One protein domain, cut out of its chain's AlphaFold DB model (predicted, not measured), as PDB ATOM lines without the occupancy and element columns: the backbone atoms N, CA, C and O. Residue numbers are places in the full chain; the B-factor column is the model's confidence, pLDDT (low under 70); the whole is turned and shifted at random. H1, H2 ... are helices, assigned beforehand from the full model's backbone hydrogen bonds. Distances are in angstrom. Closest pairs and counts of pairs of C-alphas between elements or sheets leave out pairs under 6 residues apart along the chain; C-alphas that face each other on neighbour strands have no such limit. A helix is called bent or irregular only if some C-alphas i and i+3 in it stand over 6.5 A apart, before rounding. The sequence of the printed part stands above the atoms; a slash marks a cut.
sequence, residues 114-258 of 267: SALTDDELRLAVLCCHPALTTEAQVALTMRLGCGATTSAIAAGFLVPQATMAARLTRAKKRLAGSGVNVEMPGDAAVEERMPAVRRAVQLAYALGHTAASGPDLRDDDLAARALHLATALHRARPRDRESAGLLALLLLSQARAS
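Overview. This is residues 114 to 258 of the 267 residues of the protein "Sigma-70 family RNA polymerase sigma factor" of Geodermatophilaceae bacterium (UniProt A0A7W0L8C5). A long kinked helix, H5, runs through the middle; H6 and H7 lie beside its later part and make an up-and-down bundle of three with it, each running against the one before. H2 crosses H5, with H4 beyond H2 and the short H3 near one end of H4, while H1 crosses H5 and H6. The printed part has 145 residues with seven named helices, H1 to H7 in order, and no named strand; the class is all helix. It is compact, with a radius of gyration of the C-alphas of 14.7 A and spans of 44 by 39 by 24 A.

Arrangement. Start at H1, residues 114 to 127, which with residues 123 to 127 alone touches H2, residues 134 to 144, closest at the C-alphas of Ala 124 and Thr 141, 5.3 A apart. They form a helical hairpin, at a tilt of 36 degrees that is only just steep. Go on to H3, residues 150 to 156, which touches H4, residues 161 to 176, with its residues 161 to 165 alone, closest at C-alphas 154 and 161, 5.1 A. H4 touches H2 about perpendicular at 88 degrees, with residues 167 to 172 alone, closest at C-alphas 136 and 171, 5.9 A. Next find the hub, H5, residues 187 to 210, touching five helices. With its residues 196 to 204 alone it touches H2, closest at C-alphas 138 and 200, 4.6 A. H6, residues 220 to 236, touches residues 198 to 209 of H5 at a shallow tilt of 25 degrees, opposite ways, closest at C-alphas 208 and 223, 4.4 A. H7, residues 241 to 255, touches residues 227 to 234 of H6 at a shallow tilt of 31 degrees, closest at C-alphas 234 and 243, 5.5 A. H4 and H5 are apart. Every O i to N i+4 pair is within hydrogen-bond range in H2, H3, H4, H6 and H7, against 9 of 10 in H1 and 17 of 20 in H5.

Along the chain. Find C-alpha 114 at (159.408, 112.054, 157.874), where H1 begins; it runs 21.4 A and is only just irregular, with C-alphas 114 and 117 6.6 A apart. H2 is 15.3 A long, H3 9.9 A and H4 22.6 A. H5 runs 34.2 A from C-alpha 187 at (179.239, 107.745, 158.012); it has a kink of 42 degrees near residue 194 and is irregular, C-alphas 192 and 195 being 7.2 A apart. H6 runs 24.2 A, and H7 runs 20.9 A to C-alpha 255 at (162.394, 120.152, 183.936).

Size, cuts and confidence. The two C-alphas farthest apart are those of Gly 179 and Ser 258, 45.6 A. The printed part has no cut and no long link. Look for pLDDT under 70 at residues 114 to 117, 179 to 184, 211 to 218 and 258.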
ATOM      1  N   SER A 114     158.270 112.917 157.514       42.00
ATOM      2  CA  SER A 114     159.408 112.054 157.874       42.00
ATOM      3  C   SER A 114     160.766 112.617 157.430       42.00
ATOM      4  O   SER A 114     161.767 112.358 158.093       42.00
ATOM      5  N   ALA A 115     160.820 113.395 156.342       49.31
ATOM      6  CA  ALA A 115     162.087 113.868 155.777       49.31
ATOM      7  C   ALA A 115     162.640 115.130 156.463       49.31
ATOM      8  O   ALA A 115     163.844 115.374 156.417       49.31
ATOM      9  N   LEU A 116     161.789 115.929 157.119       49.00
ATOM     10  CA  LEU A 116     162.189 117.233 157.664       49.00
ATOM     11  C   LEU A 116     163.114 117.121 158.880       49.00
ATOM     12  O   LEU A 116     164.046 117.910 159.007       49.00
ATOM     13  N   THR A 117     162.900 116.123 159.743       58.81
ATOM     14  CA  THR A 117     163.773 115.892 160.913       58.81
ATOM     15  C   THR A 117     165.185 115.487 160.470       58.81
ATOM     16  O   THR A 117     166.179 115.964 161.024       58.81
ATOM     17  N   ASP A 118     165.280 114.660 159.427       71.69
ATOM     18  CA  ASP A 118     166.557 114.248 158.840       71.69
ATOM     19  C   ASP A 118     167.259 115.404 158.119       71.69
ATOM     20  O   ASP A 118     168.489 115.502 158.148       71.69
ATOM     21  N   ASP A 119     166.499 116.299 157.485       81.88
ATOM     22  CA  ASP A 119     167.055 117.440 156.762       81.88
ATOM     23  C   ASP A 119     167.679 118.471 157.714       81.88
ATOM     24  O   ASP A 119     168.758 118.995 157.424       81.88
ATOM     25  N   GLU A 120     167.076 118.733 158.875       84.00
ATOM     26  CA  GLU A 120     167.661 119.626 159.887       84.00
ATOM     27  C   GLU A 120     168.974 119.085 160.454       84.00
ATOM     28  O   GLU A 120     169.960 119.819 160.577       84.00
ATOM     29  N   LEU A 121     169.005 117.786 160.770       87.00
ATOM     30  CA  LEU A 121     170.226 117.126 161.217       87.00
ATOM     31  C   LEU A 121     171.289 117.149 160.111       87.00
ATOM     32  O   LEU A 121     172.451 117.455 160.385       87.00
ATOM     33  N   ARG A 122     170.895 116.909 158.852       87.81
ATOM     34  CA  ARG A 122     171.784 117.041 157.689       87.81
ATOM     35  C   ARG A 122     172.370 118.446 157.608       87.81
ATOM     36  O   ARG A 122     173.581 118.573 157.454       87.81
ATOM     37  N   LEU A 123     171.554 119.490 157.751       90.25
ATOM     38  CA  LEU A 123     172.023 120.875 157.750       90.25
ATOM     39  C   LEU A 123     173.054 121.112 158.862       90.25
ATOM     40  O   LEU A 123     174.118 121.666 158.587       90.25
ATOM     41  N   ALA A 124     172.799 120.641 160.085       92.19
ATOM     42  CA  ALA A 124     173.748 120.777 161.191       92.19
ATOM     43  C   ALA A 124     175.095 120.085 160.901       92.19
ATOM     44  O   ALA A 124     176.160 120.667 161.120       92.19
ATOM     45  N   VAL A 125     175.060 118.873 160.340       91.25
ATOM     46  CA  VAL A 125     176.260 118.119 159.938       91.25
ATOM     47  C   VAL A 125     176.994 118.798 158.769       91.25
ATOM     48  O   VAL A 125     178.226 118.807 158.731       91.25
ATOM     49  N   LEU A 126     176.277 119.400 157.818       90.38
ATOM     50  CA  LEU A 126     176.875 120.172 156.722       90.38
ATOM     51  C   LEU A 126     177.563 121.443 157.236       90.38
ATOM     52  O   LEU A 126     178.681 121.743 156.820       90.38
ATOM     53  N   CYS A 127     176.946 122.156 158.184       92.94
ATOM     54  CA  CYS A 127     177.548 123.324 158.829       92.94
ATOM     55  C   CYS A 127     178.827 122.983 159.609       92.94
ATOM     56  O   CYS A 127     179.690 123.844 159.767       92.94
ATOM     57  N   CYS A 128     178.980 121.735 160.055       94.00
ATOM     58  CA  CYS A 128     180.151 121.260 160.788       94.00
ATOM     59  C   CYS A 128     181.286 120.751 159.879       94.00
ATOM     60  O   CYS A 128     182.014 119.840 160.244       94.00
ATOM     61  N   HIS A 129     181.452 121.313 158.678       91.75
ATOM     62  CA  HIS A 129     182.479 120.881 157.724       91.75
ATOM     63  C   HIS A 129     183.921 121.118 158.236       91.75
ATOM     64  O   HIS A 129     184.207 122.214 158.731       91.75
ATOM     65  N   PRO A 130     184.875 120.181 158.046       91.31
ATOM     66  CA  PRO A 130     186.257 120.304 158.546       91.31
ATOM     67  C   PRO A 130     187.065 121.456 157.921       91.31
ATOM     68  O   PRO A 130     188.078 121.883 158.462       91.31
ATOM     69  N   ALA A 131     186.604 122.026 156.802       91.12
ATOM     70  CA  ALA A 131     187.200 123.238 156.220       91.12
ATOM     71  C   ALA A 131     186.971 124.517 157.058       91.12
ATOM     72  O   ALA A 131     187.492 125.580 156.701       91.12
ATOM     73  N   LEU A 132     186.156 124.429 158.112       94.44
ATOM     74  CA  LEU A 132     185.818 125.499 159.046       94.44
ATOM     75  C   LEU A 132     186.459 125.223 160.410       94.44
ATOM     76  O   LEU A 132     186.578 124.073 160.817       94.44
ATOM     77  N   THR A 133     186.810 126.278 161.150       96.50
ATOM     78  CA  THR A 133     187.213 126.126 162.558       96.50
ATOM     79  C   THR A 133     186.019 125.678 163.399       96.50
ATOM     80  O   THR A 133     184.873 125.983 163.055       96.50
ATOM     81  N   THR A 134     186.262 125.025 164.535       95.81
ATOM     82  CA  THR A 134     185.197 124.576 165.445       95.81
ATOM     83  C   THR A 134     184.264 125.721 165.849       95.81
ATOM     84  O   THR A 134     183.047 125.559 165.859       95.81
ATOM     85  N   GLU A 135     184.788 126.922 166.106       96.25
ATOM     86  CA  GLU A 135     183.957 128.084 166.439       96.25
ATOM     87  C   GLU A 135     183.063 128.511 165.273       96.25
ATOM     88  O   GLU A 135     181.930 128.941 165.489       96.25
ATOM     89  N   ALA A 136     183.560 128.416 164.039       97.00
ATOM     90  CA  ALA A 136     182.782 128.718 162.845       97.00
ATOM     91  C   ALA A 136     181.700 127.657 162.593       97.00
ATOM     92  O   ALA A 136     180.574 128.029 162.274       97.00
ATOM     93  N   GLN A 137     182.010 126.373 162.796       97.06
ATOM     94  CA  GLN A 137     181.051 125.265 162.705       97.06
ATOM     95  C   GLN A 137     179.892 125.448 163.692       97.06
ATOM     96  O   GLN A 137     178.719 125.399 163.313       97.06
ATOM     97  N   VAL A 138     180.225 125.732 164.955       97.31
ATOM     98  CA  VAL A 138     179.252 125.951 166.031       97.31
ATOM     99  C   VAL A 138     178.389 127.179 165.737       97.31
ATOM    100  O   VAL A 138     177.163 127.077 165.733       97.31
ATOM    101  N   ALA A 139     179.002 128.323 165.413       97.06
ATOM    102  CA  ALA A 139     178.269 129.552 165.115       97.06
ATOM    103  C   ALA A 139     177.347 129.403 163.894       97.06
ATOM    104  O   ALA A 139     176.208 129.875 163.912       97.06
ATOM    105  N   LEU A 140     177.817 128.732 162.839       95.81
ATOM    106  CA  LEU A 140     177.040 128.522 161.622       95.81
ATOM    107  C   LEU A 140     175.850 127.588 161.868       95.81
ATOM    108  O   LEU A 140     174.746 127.888 161.422       95.81
ATOM    109  N   THR A 141     176.045 126.519 162.643       95.56
ATOM    110  CA  THR A 141     174.970 125.591 163.030       95.56
ATOM    111  C   THR A 141     173.908 126.285 163.881       95.56
ATOM    112  O   THR A 141     172.714 126.106 163.649       95.56
ATOM    113  N   MET A 142     174.313 127.142 164.822       94.50
ATOM    114  CA  MET A 142     173.364 127.945 165.598       94.50
ATOM    115  C   MET A 142     172.570 128.905 164.707       94.50
ATOM    116  O   MET A 142     171.356 129.030 164.861       94.50
ATOM    117  N   ARG A 143     173.240 129.563 163.752       94.12
ATOM    118  CA  ARG A 143     172.593 130.520 162.850       94.12
ATOM    119  C   ARG A 143     171.617 129.847 161.888       94.12
ATOM    120  O   ARG A 143     170.511 130.344 161.706       94.12
ATOM    121  N   LEU A 144     172.042 128.762 161.244       91.94
ATOM    122  CA  LEU A 144     171.295 128.126 160.161       91.94
ATOM    123  C   LEU A 144     170.358 127.022 160.663       91.94
ATOM    124  O   LEU A 144     169.208 126.986 160.248       91.94
ATOM    125  N   GLY A 145     170.812 126.165 161.580       87.00
ATOM    126  CA  GLY A 145     170.018 125.046 162.101       87.00
ATOM    127  C   GLY A 145     169.088 125.426 163.257       87.00
ATOM    128  O   GLY A 145     167.970 124.916 163.350       87.00
ATOM    129  N   CYS A 146     169.515 126.343 164.130       87.31
ATOM    130  CA  CYS A 146     168.725 126.746 165.303       87.31
ATOM    131  C   CYS A 146     168.000 128.090 165.131       87.31
ATOM    132  O   CYS A 146     167.207 128.446 165.992       87.31
ATOM    133  N   GLY A 147     168.261 128.840 164.053       87.31
ATOM    134  CA  GLY A 147     167.627 130.143 163.808       87.31
ATOM    135  C   GLY A 147     168.109 131.275 164.724       87.31
ATOM    136  O   GLY A 147     167.526 132.358 164.719       87.31
ATOM    137  N   ALA A 148     169.188 131.066 165.489       89.56
ATOM    138  CA  ALA A 148     169.667 132.046 166.458       89.56
ATOM    139  C   ALA A 148     170.052 133.376 165.788       89.56
ATOM    140  O   ALA A 148     170.634 133.428 164.693       89.56
ATOM    141  N   THR A 149     169.750 134.484 166.462       88.88
ATOM    142  CA  THR A 149     170.136 135.817 165.991       88.88
ATOM    143  C   THR A 149     171.647 136.006 166.092       88.88
ATOM    144  O   THR A 149     172.314 135.463 166.972       88.88
ATOM    145  N   THR A 150     172.221 136.816 165.201       92.44
ATOM    146  CA  THR A 150     173.662 137.106 165.240       92.44
ATOM    147  C   THR A 150     174.088 137.746 166.564       92.44
ATOM    148  O   THR A 150     175.202 137.497 167.015       92.44
ATOM    149  N   SER A 151     173.222 138.548 167.194       90.56
ATOM    150  CA  SER A 151     173.462 139.124 168.523       90.56
ATOM    151  C   SER A 151     173.497 138.051 169.611       90.56
ATOM    152  O   SER A 151     174.455 138.030 170.377       90.56
ATOM    153  N   ALA A 152     172.535 137.122 169.631       88.75
ATOM    154  CA  ALA A 152     172.525 136.019 170.594       88.75
ATOM    155  C   ALA A 152     173.768 135.129 170.446       88.75
ATOM    156  O   ALA A 152     174.427 134.800 171.431       88.75
ATOM    157  N   ILE A 153     174.151 134.801 169.206       93.25
ATOM    158  CA  ILE A 153     175.377 134.035 168.940       93.25
ATOM    159  C   ILE A 153     176.603 134.827 169.418       93.25
ATOM    160  O   ILE A 153     177.470 134.276 170.087       93.25
ATOM    161  N   ALA A 154     176.690 136.124 169.121       93.12
ATOM    162  CA  ALA A 154     177.810 136.955 169.559       93.12
ATOM    163  C   ALA A 154     177.952 136.990 171.091       93.12
ATOM    164  O   ALA A 154     179.066 136.835 171.592       93.12
ATOM    165  N   ALA A 155     176.833 137.104 171.815       89.19
ATOM    166  CA  ALA A 155     176.801 137.049 173.273       89.19
ATOM    167  C   ALA A 155     177.301 135.700 173.806       89.19
ATOM    168  O   ALA A 155     178.161 135.671 174.680       89.19
ATOM    169  N   GLY A 156     176.856 134.582 173.224       89.50
ATOM    170  CA  GLY A 156     177.322 133.255 173.637       89.50
ATOM    171  C   GLY A 156     178.797 132.979 173.358       89.50
ATOM    172  O   GLY A 156     179.430 132.211 174.075       89.50
ATOM    173  N   PHE A 157     179.361 133.628 172.340       92.88
ATOM    174  CA  PHE A 157     180.788 133.559 172.024       92.88
ATOM    175  C   PHE A 157     181.620 134.657 172.698       92.88
ATOM    176  O   PHE A 157     182.831 134.685 172.491       92.88
ATOM    177  N   LEU A 158     180.994 135.554 173.471       92.94
ATOM    178  CA  LEU A 158     181.637 136.699 174.125       92.94
ATOM    179  C   LEU A 158     182.449 137.569 173.150       92.94
ATOM    180  O   LEU A 158     183.566 137.997 173.441       92.94
ATOM    181  N   VAL A 159     181.888 137.837 171.968       96.12
ATOM    182  CA  VAL A 159     182.506 138.695 170.946       96.12
ATOM    183  C   VAL A 159     181.556 139.809 170.503       96.12
ATOM    184  O   VAL A 159     180.340 139.659 170.605       96.12
ATOM    185  N   PRO A 160     182.066 140.914 169.929       96.56
ATOM    186  CA  PRO A 160     181.210 141.926 169.321       96.56
ATOM    187  C   PRO A 160     180.329 141.355 168.198       96.56
ATOM    188  O   PRO A 160     180.777 140.528 167.396       96.56
ATOM    189  N   GLN A 161     179.097 141.861 168.070       95.88
ATOM    190  CA  GLN A 161     178.149 141.418 167.035       95.88
ATOM    191  C   GLN A 161     178.716 141.559 165.613       95.88
ATOM    192  O   GLN A 161     178.522 140.670 164.784       95.88
ATOM    193  N   ALA A 162     179.468 142.630 165.333       97.25
ATOM    194  CA  ALA A 162     180.131 142.829 164.042       97.25
ATOM    195  C   ALA A 162     181.180 141.739 163.748       97.25
ATOM    196  O   ALA A 162     181.256 141.227 162.628       97.25
ATOM    197  N   THR A 163     181.940 141.321 164.764       97.38
ATOM    198  CA  THR A 163     182.919 140.230 164.661       97.38
ATOM    199  C   THR A 163     182.232 138.909 164.336       97.38
ATOM    200  O   THR A 163     182.691 138.177 163.452       97.38
ATOM    201  N   MET A 164     181.112 138.618 165.003       97.94
ATOM    202  CA  MET A 164     180.332 137.411 164.733       97.94
ATOM    203  C   MET A 164     179.701 137.436 163.335       97.94
ATOM    204  O   MET A 164     179.795 136.453 162.606       97.94
ATOM    205  N   ALA A 165     179.142 138.572 162.908       97.06
ATOM    206  CA  ALA A 165     178.601 138.727 161.559       97.06
ATOM    207  C   ALA A 165     179.668 138.445 160.487       97.06
ATOM    208  O   ALA A 165     179.440 137.666 159.561       97.06
ATOM    209  N   ALA A 166     180.868 139.009 160.647       97.56
ATOM    210  CA  ALA A 166     181.975 138.767 159.729       97.56
ATOM    211  C   ALA A 166     182.432 137.294 159.740       97.56
ATOM    212  O   ALA A 166     182.768 136.744 158.688       97.56
ATOM    213  N   ARG A 167     182.420 136.639 160.910       97.69
ATOM    214  CA  ARG A 167     182.729 135.208 161.051       97.69
ATOM    215  C   ARG A 167     181.722 134.342 160.295       97.69
ATOM    216  O   ARG A 167     182.151 133.505 159.507       97.69
ATOM    217  N   LEU A 168     180.425 134.580 160.480       96.88
ATOM    218  CA  LEU A 168     179.358 133.854 159.784       96.88
ATOM    219  C   LEU A 168     179.477 134.007 158.264       96.88
ATOM    220  O   LEU A 168     179.462 133.014 157.545       96.88
ATOM    221  N   THR A 169     179.693 135.228 157.767       95.44
ATOM    222  CA  THR A 169     179.873 135.474 156.327       95.44
ATOM    223  C   THR A 169     181.079 134.726 155.758       95.44
ATOM    224  O   THR A 169     180.977 134.112 154.697       95.44
ATOM    225  N   ARG A 170     182.226 134.741 156.453       95.44
ATOM    226  CA  ARG A 170     183.416 133.991 156.016       95.44
ATOM    227  C   ARG A 170     183.190 132.483 156.051       95.44
ATOM    228  O   ARG A 170     183.600 131.804 155.115       95.44
ATOM    229  N   ALA A 171     182.529 131.975 157.090       94.81
ATOM    230  CA  ALA A 171     182.213 130.559 157.218       94.81
ATOM    231  C   ALA A 171     181.314 130.080 156.071       94.81
ATOM    232  O   ALA A 171     181.642 129.089 155.425       94.81
ATOM    233  N   LYS A 172     180.253 130.833 155.742       91.50
ATOM    234  CA  LYS A 172     179.379 130.537 154.595       91.50
ATOM    235  C   LYS A 172     180.146 130.500 153.277       91.50
ATOM    236  O   LYS A 172     180.097 129.496 152.577       91.50
ATOM    237  N   LYS A 173     180.951 131.532 152.993       90.00
ATOM    238  CA  LYS A 173     181.792 131.574 151.782       90.00
ATOM    239  C   LYS A 173     182.772 130.404 151.703       90.00
ATOM    240  O   LYS A 173     182.979 129.845 150.632       90.00
ATOM    241  N   ARG A 174     183.387 130.032 152.828       90.69
ATOM    242  CA  ARG A 174     184.325 128.905 152.897       90.69
ATOM    243  C   ARG A 174     183.620 127.569 152.673       90.69
ATOM    244  O   ARG A 174     184.182 126.722 151.988       90.69
ATOM    245  N   LEU A 175     182.412 127.402 153.211       87.56
ATOM    246  CA  LEU A 175     181.587 126.218 152.993       87.56
ATOM    247  C   LEU A 175     181.151 126.111 151.523       87.56
ATOM    248  O   LEU A 175     181.388 125.079 150.901       87.56
ATOM    249  N   ALA A 176     180.633 127.191 150.933       82.50
ATOM    250  CA  ALA A 176     180.265 127.239 149.515       82.50
ATOM    251  C   ALA A 176     181.464 126.950 148.590       82.50
ATOM    252  O   ALA A 176     181.373 126.143 147.670       82.50
ATOM    253  N   GLY A 177     182.631 127.536 148.882       77.88
ATOM    254  CA  GLY A 177     183.859 127.324 148.108       77.88
ATOM    255  C   GLY A 177     184.526 125.957 148.301       77.88
ATOM    256  O   GLY A 177     185.485 125.657 147.598       77.88
ATOM    257  N   SER A 178     184.059 125.131 149.244       76.12
ATOM    258  CA  SER A 178     184.640 123.805 149.503       76.12
ATOM    259  C   SER A 178     184.093 122.694 148.602       76.12
ATOM    260  O   SER A 178     184.505 121.547 148.746       76.12
ATOM    261  N   GLY A 179     183.195 123.021 147.663       63.44
ATOM    262  CA  GLY A 179     182.630 122.042 146.728       63.44
ATOM    263  C   GLY A 179     181.795 120.967 147.423       63.44
ATOM    264  O   GLY A 179     181.675 119.855 146.915       63.44
ATOM    265  N   VAL A 180     181.260 121.274 148.610       60.66
ATOM    266  CA  VAL A 180     180.432 120.346 149.381       60.66
ATOM    267  C   VAL A 180     179.206 119.996 148.558       60.66
ATOM    268  O   VAL A 180     178.329 120.832 148.341       60.66
ATOM    269  N   ASN A 181     179.133 118.737 148.134       60.41
ATOM    270  CA  ASN A 181     177.875 118.171 147.691       60.41
ATOM    271  C   ASN A 181     176.898 118.279 148.860       60.41
ATOM    272  O   ASN A 181     177.190 117.835 149.967       60.41
ATOM    273  N   VAL A 182     175.723 118.852 148.608       60.56
ATOM    274  CA  VAL A 182     174.625 118.936 149.588       60.56
ATOM    275  C   VAL A 182     174.053 117.551 149.948       60.56
ATOM    276  O   VAL A 182     173.162 117.410 150.785       60.56
ATOM    277  N   GLU A 183     174.588 116.498 149.335       62.84
ATOM    278  CA  GLU A 183     174.353 115.118 149.732       62.84
ATOM    279  C   GLU A 183     174.953 114.837 151.120       62.84
ATOM    280  O   GLU A 183     175.925 115.459 151.552       62.84
ATOM    281  N   MET A 184     174.321 113.922 151.858       65.50
ATOM    282  CA  MET A 184     174.757 113.574 153.210       65.50
ATOM    283  C   MET A 184     176.204 113.048 153.169       65.50
ATOM    284  O   MET A 184     176.502 112.204 152.321       65.50
ATOM    285  N   PRO A 185     177.103 113.496 154.068       71.75
ATOM    286  CA  PRO A 185     178.435 112.912 154.172       71.75
ATOM    287  C   PRO A 185     178.352 111.412 154.485       71.75
ATOM    288  O   PRO A 185     177.421 110.973 155.157       71.75
ATOM    289  N   GLY A 186     179.339 110.628 154.043       78.75
ATOM    290  CA  GLY A 186     179.453 109.227 154.463       78.75
ATOM    291  C   GLY A 186     179.644 109.102 155.980       78.75
ATOM    292  O   GLY A 186     180.108 110.043 156.625       78.75
ATOM    293  N   ASP A 187     179.328 107.939 156.553       80.19
ATOM    294  CA  ASP A 187     179.239 107.745 158.012       80.19
ATOM    295  C   ASP A 187     180.465 108.231 158.794       80.19
ATOM    296  O   ASP A 187     180.305 108.919 159.802       80.19
ATOM    297  N   ALA A 188     181.678 107.956 158.303       82.81
ATOM    298  CA  ALA A 188     182.922 108.411 158.927       82.81
ATOM    299  C   ALA A 188     183.031 109.946 158.978       82.81
ATOM    300  O   ALA A 188     183.415 110.513 159.999       82.81
ATOM    301  N   ALA A 189     182.630 110.624 157.899       84.38
ATOM    302  CA  ALA A 189     182.599 112.080 157.848       84.38
ATOM    303  C   ALA A 189     181.481 112.655 158.725       84.38
ATOM    304  O   ALA A 189     181.613 113.772 159.211       84.38
ATOM    305  N   VAL A 190     180.383 111.928 158.952       86.50
ATOM    306  CA  VAL A 190     179.378 112.348 159.937       86.50
ATOM    307  C   VAL A 190     179.950 112.227 161.351       86.50
ATOM    308  O   VAL A 190     179.857 113.187 162.110       86.50
ATOM    309  N   GLU A 191     180.571 111.094 161.697       87.31
ATOM    310  CA  GLU A 191     181.192 110.873 163.016       87.31
ATOM    311  C   GLU A 191     182.249 111.932 163.362       87.31
ATOM    312  O   GLU A 191     182.230 112.470 164.468       87.31
ATOM    313  N   GLU A 192     183.106 112.319 162.415       90.88
ATOM    314  CA  GLU A 192     184.105 113.382 162.624       90.88
ATOM    315  C   GLU A 192     183.465 114.726 163.021       90.88
ATOM    316  O   GLU A 192     184.003 115.479 163.832       90.88
ATOM    317  N   ARG A 193     182.284 115.029 162.473       93.06
ATOM    318  CA  ARG A 193     181.594 116.319 162.651       93.06
ATOM    319  C   ARG A 193     180.700 116.357 163.884       93.06
ATOM    320  O   ARG A 193     180.304 117.433 164.341       93.06
ATOM    321  N   MET A 194     180.385 115.194 164.440       92.62
ATOM    322  CA  MET A 194     179.445 115.048 165.539       92.62
ATOM    323  C   MET A 194     179.796 115.839 166.815       92.62
ATOM    324  O   MET A 194     178.885 116.447 167.393       92.62
ATOM    325  N   PRO A 195     181.065 115.917 167.260       95.31
ATOM    326  CA  PRO A 195     181.422 116.720 168.430       95.31
ATOM    327  C   PRO A 195     181.035 118.200 168.287       95.31
ATOM    328  O   PRO A 195     180.544 118.811 169.240       95.31
ATOM    329  N   ALA A 196     181.200 118.777 167.091       96.38
ATOM    330  CA  ALA A 196     180.838 120.165 166.815       96.38
ATOM    331  C   ALA A 196     179.315 120.368 166.766       96.38
ATOM    332  O   ALA A 196     178.816 121.348 167.325       96.38
ATOM    333  N   VAL A 197     178.568 119.413 166.194       95.38
ATOM    334  CA  VAL A 197     177.094 119.424 166.207       95.38
ATOM    335  C   VAL A 197     176.572 119.428 167.645       95.38
ATOM    336  O   VAL A 197     175.787 120.301 168.017       95.38
ATOM    337  N   ARG A 198     177.057 118.508 168.492       96.12
ATOM    338  CA  ARG A 198     176.676 118.444 169.914       96.12
ATOM    339  C   ARG A 198     177.018 119.733 170.658       96.12
ATOM    340  O   ARG A 198     176.206 120.213 171.447       96.12
ATOM    341  N   ARG A 199     178.186 120.327 170.383       96.69
ATOM    342  CA  ARG A 199     178.590 121.615 170.968       96.69
ATOM    343  C   ARG A 199     177.647 122.748 170.563       96.69
ATOM    344  O   ARG A 199     177.278 123.548 171.417       96.69
ATOM    345  N   ALA A 200     177.243 122.807 169.296       96.12
ATOM    346  CA  ALA A 200     176.291 123.800 168.807       96.12
ATOM    347  C   ALA A 200     174.920 123.666 169.466       96.12
ATOM    348  O   ALA A 200     174.366 124.664 169.918       96.12
ATOM    349  N   VAL A 201     174.411 122.439 169.580       95.19
ATOM    350  CA  VAL A 201     173.141 122.141 170.253       95.19
ATOM    351  C   VAL A 201     173.196 122.533 171.730       95.19
ATOM    352  O   VAL A 201     172.305 123.220 172.223       95.19
ATOM    353  N   GLN A 202     174.262 122.145 172.431       95.12
ATOM    354  CA  GLN A 202     174.445 122.479 173.842       95.12
ATOM    355  C   GLN A 202     174.527 123.993 174.063       95.12
ATOM    356  O   GLN A 202     173.882 124.503 174.980       95.12
ATOM    357  N   LEU A 203     175.279 124.715 173.227       94.00
ATOM    358  CA  LEU A 203     175.401 126.168 173.334       94.00
ATOM    359  C   LEU A 203     174.083 126.870 172.988       94.00
ATOM    360  O   LEU A 203     173.674 127.763 173.722       94.00
ATOM    361  N   ALA A 204     173.387 126.449 171.929       92.56
ATOM    362  CA  ALA A 204     172.070 126.984 171.580       92.56
ATOM    363  C   ALA A 204     171.081 126.830 172.744       92.56
ATOM    364  O   ALA A 204     170.449 127.807 173.142       92.56
ATOM    365  N   TYR A 205     171.023 125.640 173.350       92.88
ATOM    366  CA  TYR A 205     170.181 125.410 174.518       92.88
ATOM    367  C   TYR A 205     170.594 126.289 175.701       92.88
ATOM    368  O   TYR A 205     169.736 126.891 176.336       92.88
ATOM    369  N   ALA A 206     171.893 126.387 176.001       90.75
ATOM    370  CA  ALA A 206     172.380 127.198 177.113       90.75
ATOM    371  C   ALA A 206     171.971 128.672 176.964       90.75
ATOM    372  O   ALA A 206     171.465 129.254 177.918       90.75
ATOM    373  N   LEU A 207     172.123 129.250 175.767       87.88
ATOM    374  CA  LEU A 207     171.746 130.644 175.507       87.88
ATOM    375  C   LEU A 207     170.236 130.865 175.546       87.88
ATOM    376  O   LEU A 207     169.804 131.897 176.059       87.88
ATOM    377  N   GLY A 208     169.448 129.912 175.040       87.19
ATOM    378  CA  GLY A 208     167.990 129.965 175.134       87.19
ATOM    379  C   GLY A 208     167.505 129.858 176.580       87.19
ATOM    380  O   GLY A 208     166.674 130.635 177.040       87.19
ATOM    381  N   HIS A 209     168.107 128.954 177.350       80.88
ATOM    382  CA  HIS A 209     167.722 128.674 178.730       80.88
ATOM    383  C   HIS A 209     168.041 129.808 179.719       80.88
ATOM    384  O   HIS A 209     167.420 129.861 180.781       80.88
ATOM    385  N   THR A 210     169.006 130.685 179.420       74.00
ATOM    386  CA  THR A 210     169.441 131.759 180.335       74.00
ATOM    387  C   THR A 210     169.292 133.174 179.769       74.00
ATOM    388  O   THR A 210     169.847 134.083 180.374       74.00
ATOM    389  N   ALA A 211     168.638 133.336 178.609       64.50
ATOM    390  CA  ALA A 211     168.613 134.547 177.775       64.50
ATOM    391  C   ALA A 211     169.923 135.338 177.777       64.50
ATOM    392  O   ALA A 211     170.152 136.264 178.552       64.50
ATOM    393  N   ALA A 212     170.797 135.010 176.832       54.62
ATOM    394  CA  ALA A 212     172.074 135.701 176.691       54.62
ATOM    395  C   ALA A 212     171.963 137.182 176.263       54.62
ATOM    396  O   ALA A 212     172.972 137.889 176.241       54.62
ATOM    397  N   SER A 213     170.787 137.658 175.839       54.62
ATOM    398  CA  SER A 213     170.553 139.020 175.337       54.62
ATOM    399  C   SER A 213     169.055 139.345 175.309       54.62
ATOM    400  O   SER A 213     168.264 138.473 174.968       54.62
ATOM    401  N   GLY A 214     168.687 140.609 175.534       59.62
ATOM    402  CA  GLY A 214     167.300 141.084 175.424       59.62
ATOM    403  C   GLY A 214     166.632 141.364 176.777       59.62
ATOM    404  O   GLY A 214     167.283 141.229 177.812       59.62
ATOM    405  N   PRO A 215     165.369 141.829 176.770       53.53
ATOM    406  CA  PRO A 215     164.605 142.100 177.988       53.53
ATOM    407  C   PRO A 215     164.062 140.822 178.647       53.53
ATOM    408  O   PRO A 215     163.716 140.847 179.827       53.53
ATOM    409  N   ASP A 216     163.988 139.724 177.892       62.16
ATOM    410  CA  ASP A 216     163.453 138.453 178.360       62.16
ATOM    411  C   ASP A 216     164.498 137.672 179.155       62.16
ATOM    412  O   ASP A 216     165.689 137.703 178.857       62.16
ATOM    413  N   LEU A 217     164.042 136.939 180.170       58.66
ATOM    414  CA  LEU A 217     164.893 136.082 181.004       58.66
ATOM    415  C   LEU A 217     165.242 134.750 180.320       58.66
ATOM    416  O   LEU A 217     166.129 134.032 180.790       58.66
ATOM    417  N   ARG A 218     164.522 134.399 179.243       67.44
ATOM    418  CA  ARG A 218     164.683 133.168 178.454       67.44
ATOM    419  C   ARG A 218     164.322 133.419 176.985       67.44
ATOM    420  O   ARG A 218     163.409 134.187 176.707       67.44
ATOM    421  N   ASP A 219     165.002 132.731 176.074       82.12
ATOM    422  CA  ASP A 219     164.569 132.536 174.683       82.12
ATOM    423  C   ASP A 219     164.126 131.071 174.563       82.12
ATOM    424  O   ASP A 219     164.914 130.161 174.274       82.12
ATOM    425  N   ASP A 220     162.861 130.836 174.929       82.06
ATOM    426  CA  ASP A 220     162.278 129.495 174.999       82.06
ATOM    427  C   ASP A 220     162.164 128.848 173.613       82.06
ATOM    428  O   ASP A 220     162.308 127.628 173.507       82.06
ATOM    429  N   ASP A 221     162.016 129.647 172.553       83.50
ATOM    430  CA  ASP A 221     162.000 129.156 171.177       83.50
ATOM    431  C   ASP A 221     163.368 128.569 170.811       83.50
ATOM    432  O   ASP A 221     163.457 127.428 170.353       83.50
ATOM    433  N   LEU A 222     164.465 129.287 171.083       87.06
ATOM    434  CA  LEU A 222     165.815 128.776 170.831       87.06
ATOM    435  C   LEU A 222     166.122 127.521 171.668       87.06
ATOM    436  O   LEU A 222     166.736 126.573 171.163       87.06
ATOM    437  N   ALA A 223     165.681 127.485 172.928       90.12
ATOM    438  CA  ALA A 223     165.840 126.311 173.786       90.12
ATOM    439  C   ALA A 223     165.050 125.099 173.255       90.12
ATOM    440  O   ALA A 223     165.597 123.993 173.180       90.12
ATOM    441  N   ALA A 224     163.800 125.302 172.830       88.44
ATOM    442  CA  ALA A 224     162.962 124.266 172.229       88.44
ATOM    443  C   ALA A 224     163.570 123.743 170.921       88.44
ATOM    444  O   ALA A 224     163.666 122.532 170.716       88.44
ATOM    445  N   ARG A 225     164.082 124.640 170.072       88.38
ATOM    446  CA  ARG A 225     164.791 124.293 168.833       88.38
ATOM    447  C   ARG A 225     166.032 123.442 169.091       88.38
ATOM    448  O   ARG A 225     166.233 122.430 168.417       88.38
ATOM    449  N   ALA A 226     166.839 123.799 170.086       92.19
ATOM    450  CA  ALA A 226     167.996 122.998 170.474       92.19
ATOM    451  C   ALA A 226     167.586 121.607 170.995       92.19
ATOM    452  O   ALA A 226     168.210 120.606 170.638       92.19
ATOM    453  N   LEU A 227     166.507 121.517 171.780       92.38
ATOM    454  CA  LEU A 227     165.979 120.244 172.277       92.38
ATOM    455  C   LEU A 227     165.425 119.357 171.149       92.38
ATOM    456  O   LEU A 227     165.638 118.141 171.157       92.38
ATOM    457  N   HIS A 228     164.764 119.952 170.154       90.25
ATOM    458  CA  HIS A 228     164.310 119.248 168.954       90.25
ATOM    459  C   HIS A 228     165.493 118.643 168.192       90.25
ATOM    460  O   HIS A 228     165.473 117.450 167.887       90.25
ATOM    461  N   LEU A 229     166.562 119.417 167.970       90.38
ATOM    462  CA  LEU A 229     167.760 118.927 167.286       90.38
ATOM    463  C   LEU A 229     168.501 117.852 168.105       90.38
ATOM    464  O   LEU A 229     168.962 116.864 167.539       90.38
ATOM    465  N   ALA A 230     168.558 117.978 169.436       93.62
ATOM    466  CA  ALA A 230     169.098 116.935 170.319       93.62
ATOM    467  C   ALA A 230     168.290 115.626 170.236       93.62
ATOM    468  O   ALA A 230     168.857 114.533 170.223       93.62
ATOM    469  N   THR A 231     166.963 115.736 170.147       92.69
ATOM    470  CA  THR A 231     166.060 114.587 170.001       92.69
ATOM    471  C   THR A 231     166.242 113.915 168.643       92.69
ATOM    472  O   THR A 231     166.372 112.694 168.581       92.69
ATOM    473  N   ALA A 232     166.300 114.703 167.565       89.56
ATOM    474  CA  ALA A 232     166.588 114.218 166.216       89.56
ATOM    475  C   ALA A 232     167.927 113.474 166.174       89.56
ATOM    476  O   ALA A 232     168.015 112.363 165.653       89.56
ATOM    477  N   LEU A 233     168.947 114.045 166.818       90.25
ATOM    478  CA  LEU A 233     170.264 113.446 166.894       90.25
ATOM    479  C   LEU A 233     170.254 112.086 167.609       90.25
ATOM    480  O   LEU A 233     170.798 111.110 167.093       90.25
ATOM    481  N   HIS A 234     169.606 112.001 168.774       91.62
ATOM    482  CA  HIS A 234     169.502 110.743 169.513       91.62
ATOM    483  C   HIS A 234     168.695 109.684 168.749       91.62
ATOM    484  O   HIS A 234     169.078 108.517 168.744       91.62
ATOM    485  N   ARG A 235     167.612 110.073 168.062       90.25
ATOM    486  CA  ARG A 235     166.823 109.151 167.227       90.25
ATOM    487  C   ARG A 235     167.631 108.595 166.059       90.25
ATOM    488  O   ARG A 235     167.546 107.401 165.793       90.25
ATOM    489  N   ALA A 236     168.426 109.435 165.398       85.44
ATOM    490  CA  ALA A 236     169.281 109.011 164.292       85.44
ATOM    491  C   ALA A 236     170.421 108.091 164.760       85.44
ATOM    492  O   ALA A 236     170.818 107.178 164.036       85.44
ATOM    493  N   ARG A 237     170.944 108.301 165.980       86.19
ATOM    494  CA  ARG A 237     172.017 107.481 166.568       86.19
ATOM    495  C   ARG A 237     171.716 107.060 168.011       86.19
ATOM    496  O   ARG A 237     172.374 107.528 168.940       86.19
ATOM    497  N   PRO A 238     170.805 106.090 168.228       87.38
ATOM    498  CA  PRO A 238     170.394 105.686 169.578       87.38
ATOM    499  C   PRO A 238     171.521 105.064 170.410       87.38
ATOM    500  O   PRO A 238     171.472 105.075 171.637       87.38
ATOM    501  N   ARG A 239     172.541 104.504 169.742       89.19
ATOM    502  CA  ARG A 239     173.701 103.866 170.383       89.19
ATOM    503  C   ARG A 239     174.824 104.844 170.740       89.19
ATOM    504  O   ARG A 239     175.752 104.443 171.441       89.19
ATOM    505  N   ASP A 240     174.759 106.095 170.284       91.06
ATOM    506  CA  ASP A 240     175.749 107.108 170.641       91.06
ATOM    507  C   ASP A 240     175.478 107.657 172.050       91.06
ATOM    508  O   ASP A 240     174.500 108.367 172.305       91.06
ATOM    509  N   ARG A 241     176.382 107.328 172.977       95.19
ATOM    510  CA  ARG A 241     176.269 107.702 174.390       95.19
ATOM    511  C   ARG A 241     176.390 109.206 174.608       95.19
ATOM    512  O   ARG A 241     175.739 109.724 175.512       95.19
ATOM    513  N   GLU A 242     177.177 109.914 173.796       95.25
ATOM    514  CA  GLU A 242     177.335 111.363 173.956       95.25
ATOM    515  C   GLU A 242     176.056 112.109 173.572       95.25
ATOM    516  O   GLU A 242     175.645 113.035 174.272       95.25
ATOM    517  N   SER A 243     175.384 111.682 172.499       93.75
ATOM    518  CA  SER A 243     174.095 112.253 172.091       93.75
ATOM    519  C   SER A 243     172.981 111.949 173.094       93.75
ATOM    520  O   SER A 243     172.192 112.837 173.419       93.75
ATOM    521  N   ALA A 244     172.947 110.730 173.645       95.31
ATOM    522  CA  ALA A 244     172.017 110.376 174.717       95.31
ATOM    523  C   ALA A 244     172.261 111.215 175.987       95.31
ATOM    524  O   ALA A 244     171.318 111.756 176.564       95.31
ATOM    525  N   GLY A 245     173.526 111.376 176.392       96.81
ATOM    526  CA  GLY A 245     173.912 112.196 177.542       96.81
ATOM    527  C   GLY A 245     173.564 113.675 177.362       96.81
ATOM    528  O   GLY A 245     173.040 114.297 178.285       96.81
ATOM    529  N   LEU A 246     173.782 114.224 176.162       96.81
ATOM    530  CA  LEU A 246     173.371 115.586 175.820       96.81
ATOM    531  C   LEU A 246     171.855 115.759 175.964       96.81
ATOM    532  O   LEU A 246     171.421 116.662 176.673       96.81
ATOM    533  N   LEU A 247     171.053 114.889 175.342       96.62
ATOM    534  CA  LEU A 247     169.592 114.975 175.424       96.62
ATOM    535  C   LEU A 247     169.098 114.881 176.876       96.62
ATOM    536  O   LEU A 247     168.273 115.692 177.296       96.62
ATOM    537  N   ALA A 248     169.644 113.948 177.662       96.75
ATOM    538  CA  ALA A 248     169.316 113.813 179.079       96.75
ATOM    539  C   ALA A 248     169.636 115.090 179.873       96.75
ATOM    540  O   ALA A 248     168.816 115.541 180.675       96.75
ATOM    541  N   LEU A 249     170.794 115.712 179.619       95.62
ATOM    542  CA  LEU A 249     171.181 116.976 180.246       95.62
ATOM    543  C   LEU A 249     170.200 118.104 179.902       95.62
ATOM    544  O   LEU A 249     169.799 118.858 180.794       95.62
ATOM    545  N   LEU A 250     169.797 118.222 178.632       95.06
ATOM    546  CA  LEU A 250     168.855 119.258 178.201       95.06
ATOM    547  C   LEU A 250     167.479 119.055 178.847       95.06
ATOM    548  O   LEU A 250     166.925 119.999 179.405       95.06
ATOM    549  N   LEU A 251     166.960 117.822 178.859       94.62
ATOM    550  CA  LEU A 251     165.677 117.490 179.488       94.62
ATOM    551  C   LEU A 251     165.683 117.758 180.999       94.62
ATOM    552  O   LEU A 251     164.740 118.354 181.519       94.62
ATOM    553  N   LEU A 252     166.759 117.386 181.702       91.94
ATOM    554  CA  LEU A 252     166.910 117.675 183.132       91.94
ATOM    555  C   LEU A 252     166.935 119.185 183.400       91.94
ATOM    556  O   LEU A 252     166.326 119.667 184.357       91.94
ATOM    557  N   SER A 253     167.628 119.937 182.544       89.19
ATOM    558  CA  SER A 253     167.694 121.394 182.634       89.19
ATOM    559  C   SER A 253     166.320 122.022 182.382       89.19
ATOM    560  O   SER A 253     165.933 122.956 183.084       89.19
ATOM    561  N   GLN A 254     165.558 121.489 181.425       87.75
ATOM    562  CA  GLN A 254     164.224 121.972 181.076       87.75
ATOM    563  C   GLN A 254     163.207 121.672 182.178       87.75
ATOM    564  O   GLN A 254     162.410 122.539 182.517       87.75
ATOM    565  N   ALA A 255     163.275 120.501 182.818       86.88
ATOM    566  CA  ALA A 255     162.394 120.152 183.936       86.88
ATOM    567  C   ALA A 255     162.516 121.130 185.120       86.88
ATOM    568  O   ALA A 255     161.562 121.337 185.865       86.88
ATOM    569  N   ARG A 256     163.685 121.764 185.286       82.00
ATOM    570  CA  ARG A 256     163.947 122.753 186.347       82.00
ATOM    571  C   ARG A 256     163.674 124.195 185.912       82.00
ATOM    572  O   ARG A 256     163.786 125.097 186.739       82.00
ATOM    573  N   ALA A 257     163.316 124.427 184.647       75.06
ATOM    574  CA  ALA A 257     163.124 125.752 184.058       75.06
ATOM    575  C   ALA A 257     162.173 126.650 184.865       75.06
ATOM    576  O   ALA A 257     162.527 127.785 185.185       75.06
ATOM    577  N   SER A 258     161.006 126.123 185.242       69.31
ATOM    578  CA  SER A 258     159.957 126.854 185.965       69.31
ATOM    579  C   SER A 258     160.383 127.291 187.368       69.31
ATOM    580  O   SER A 258     159.969 128.344 187.835       69.31
TER     581      SER A 258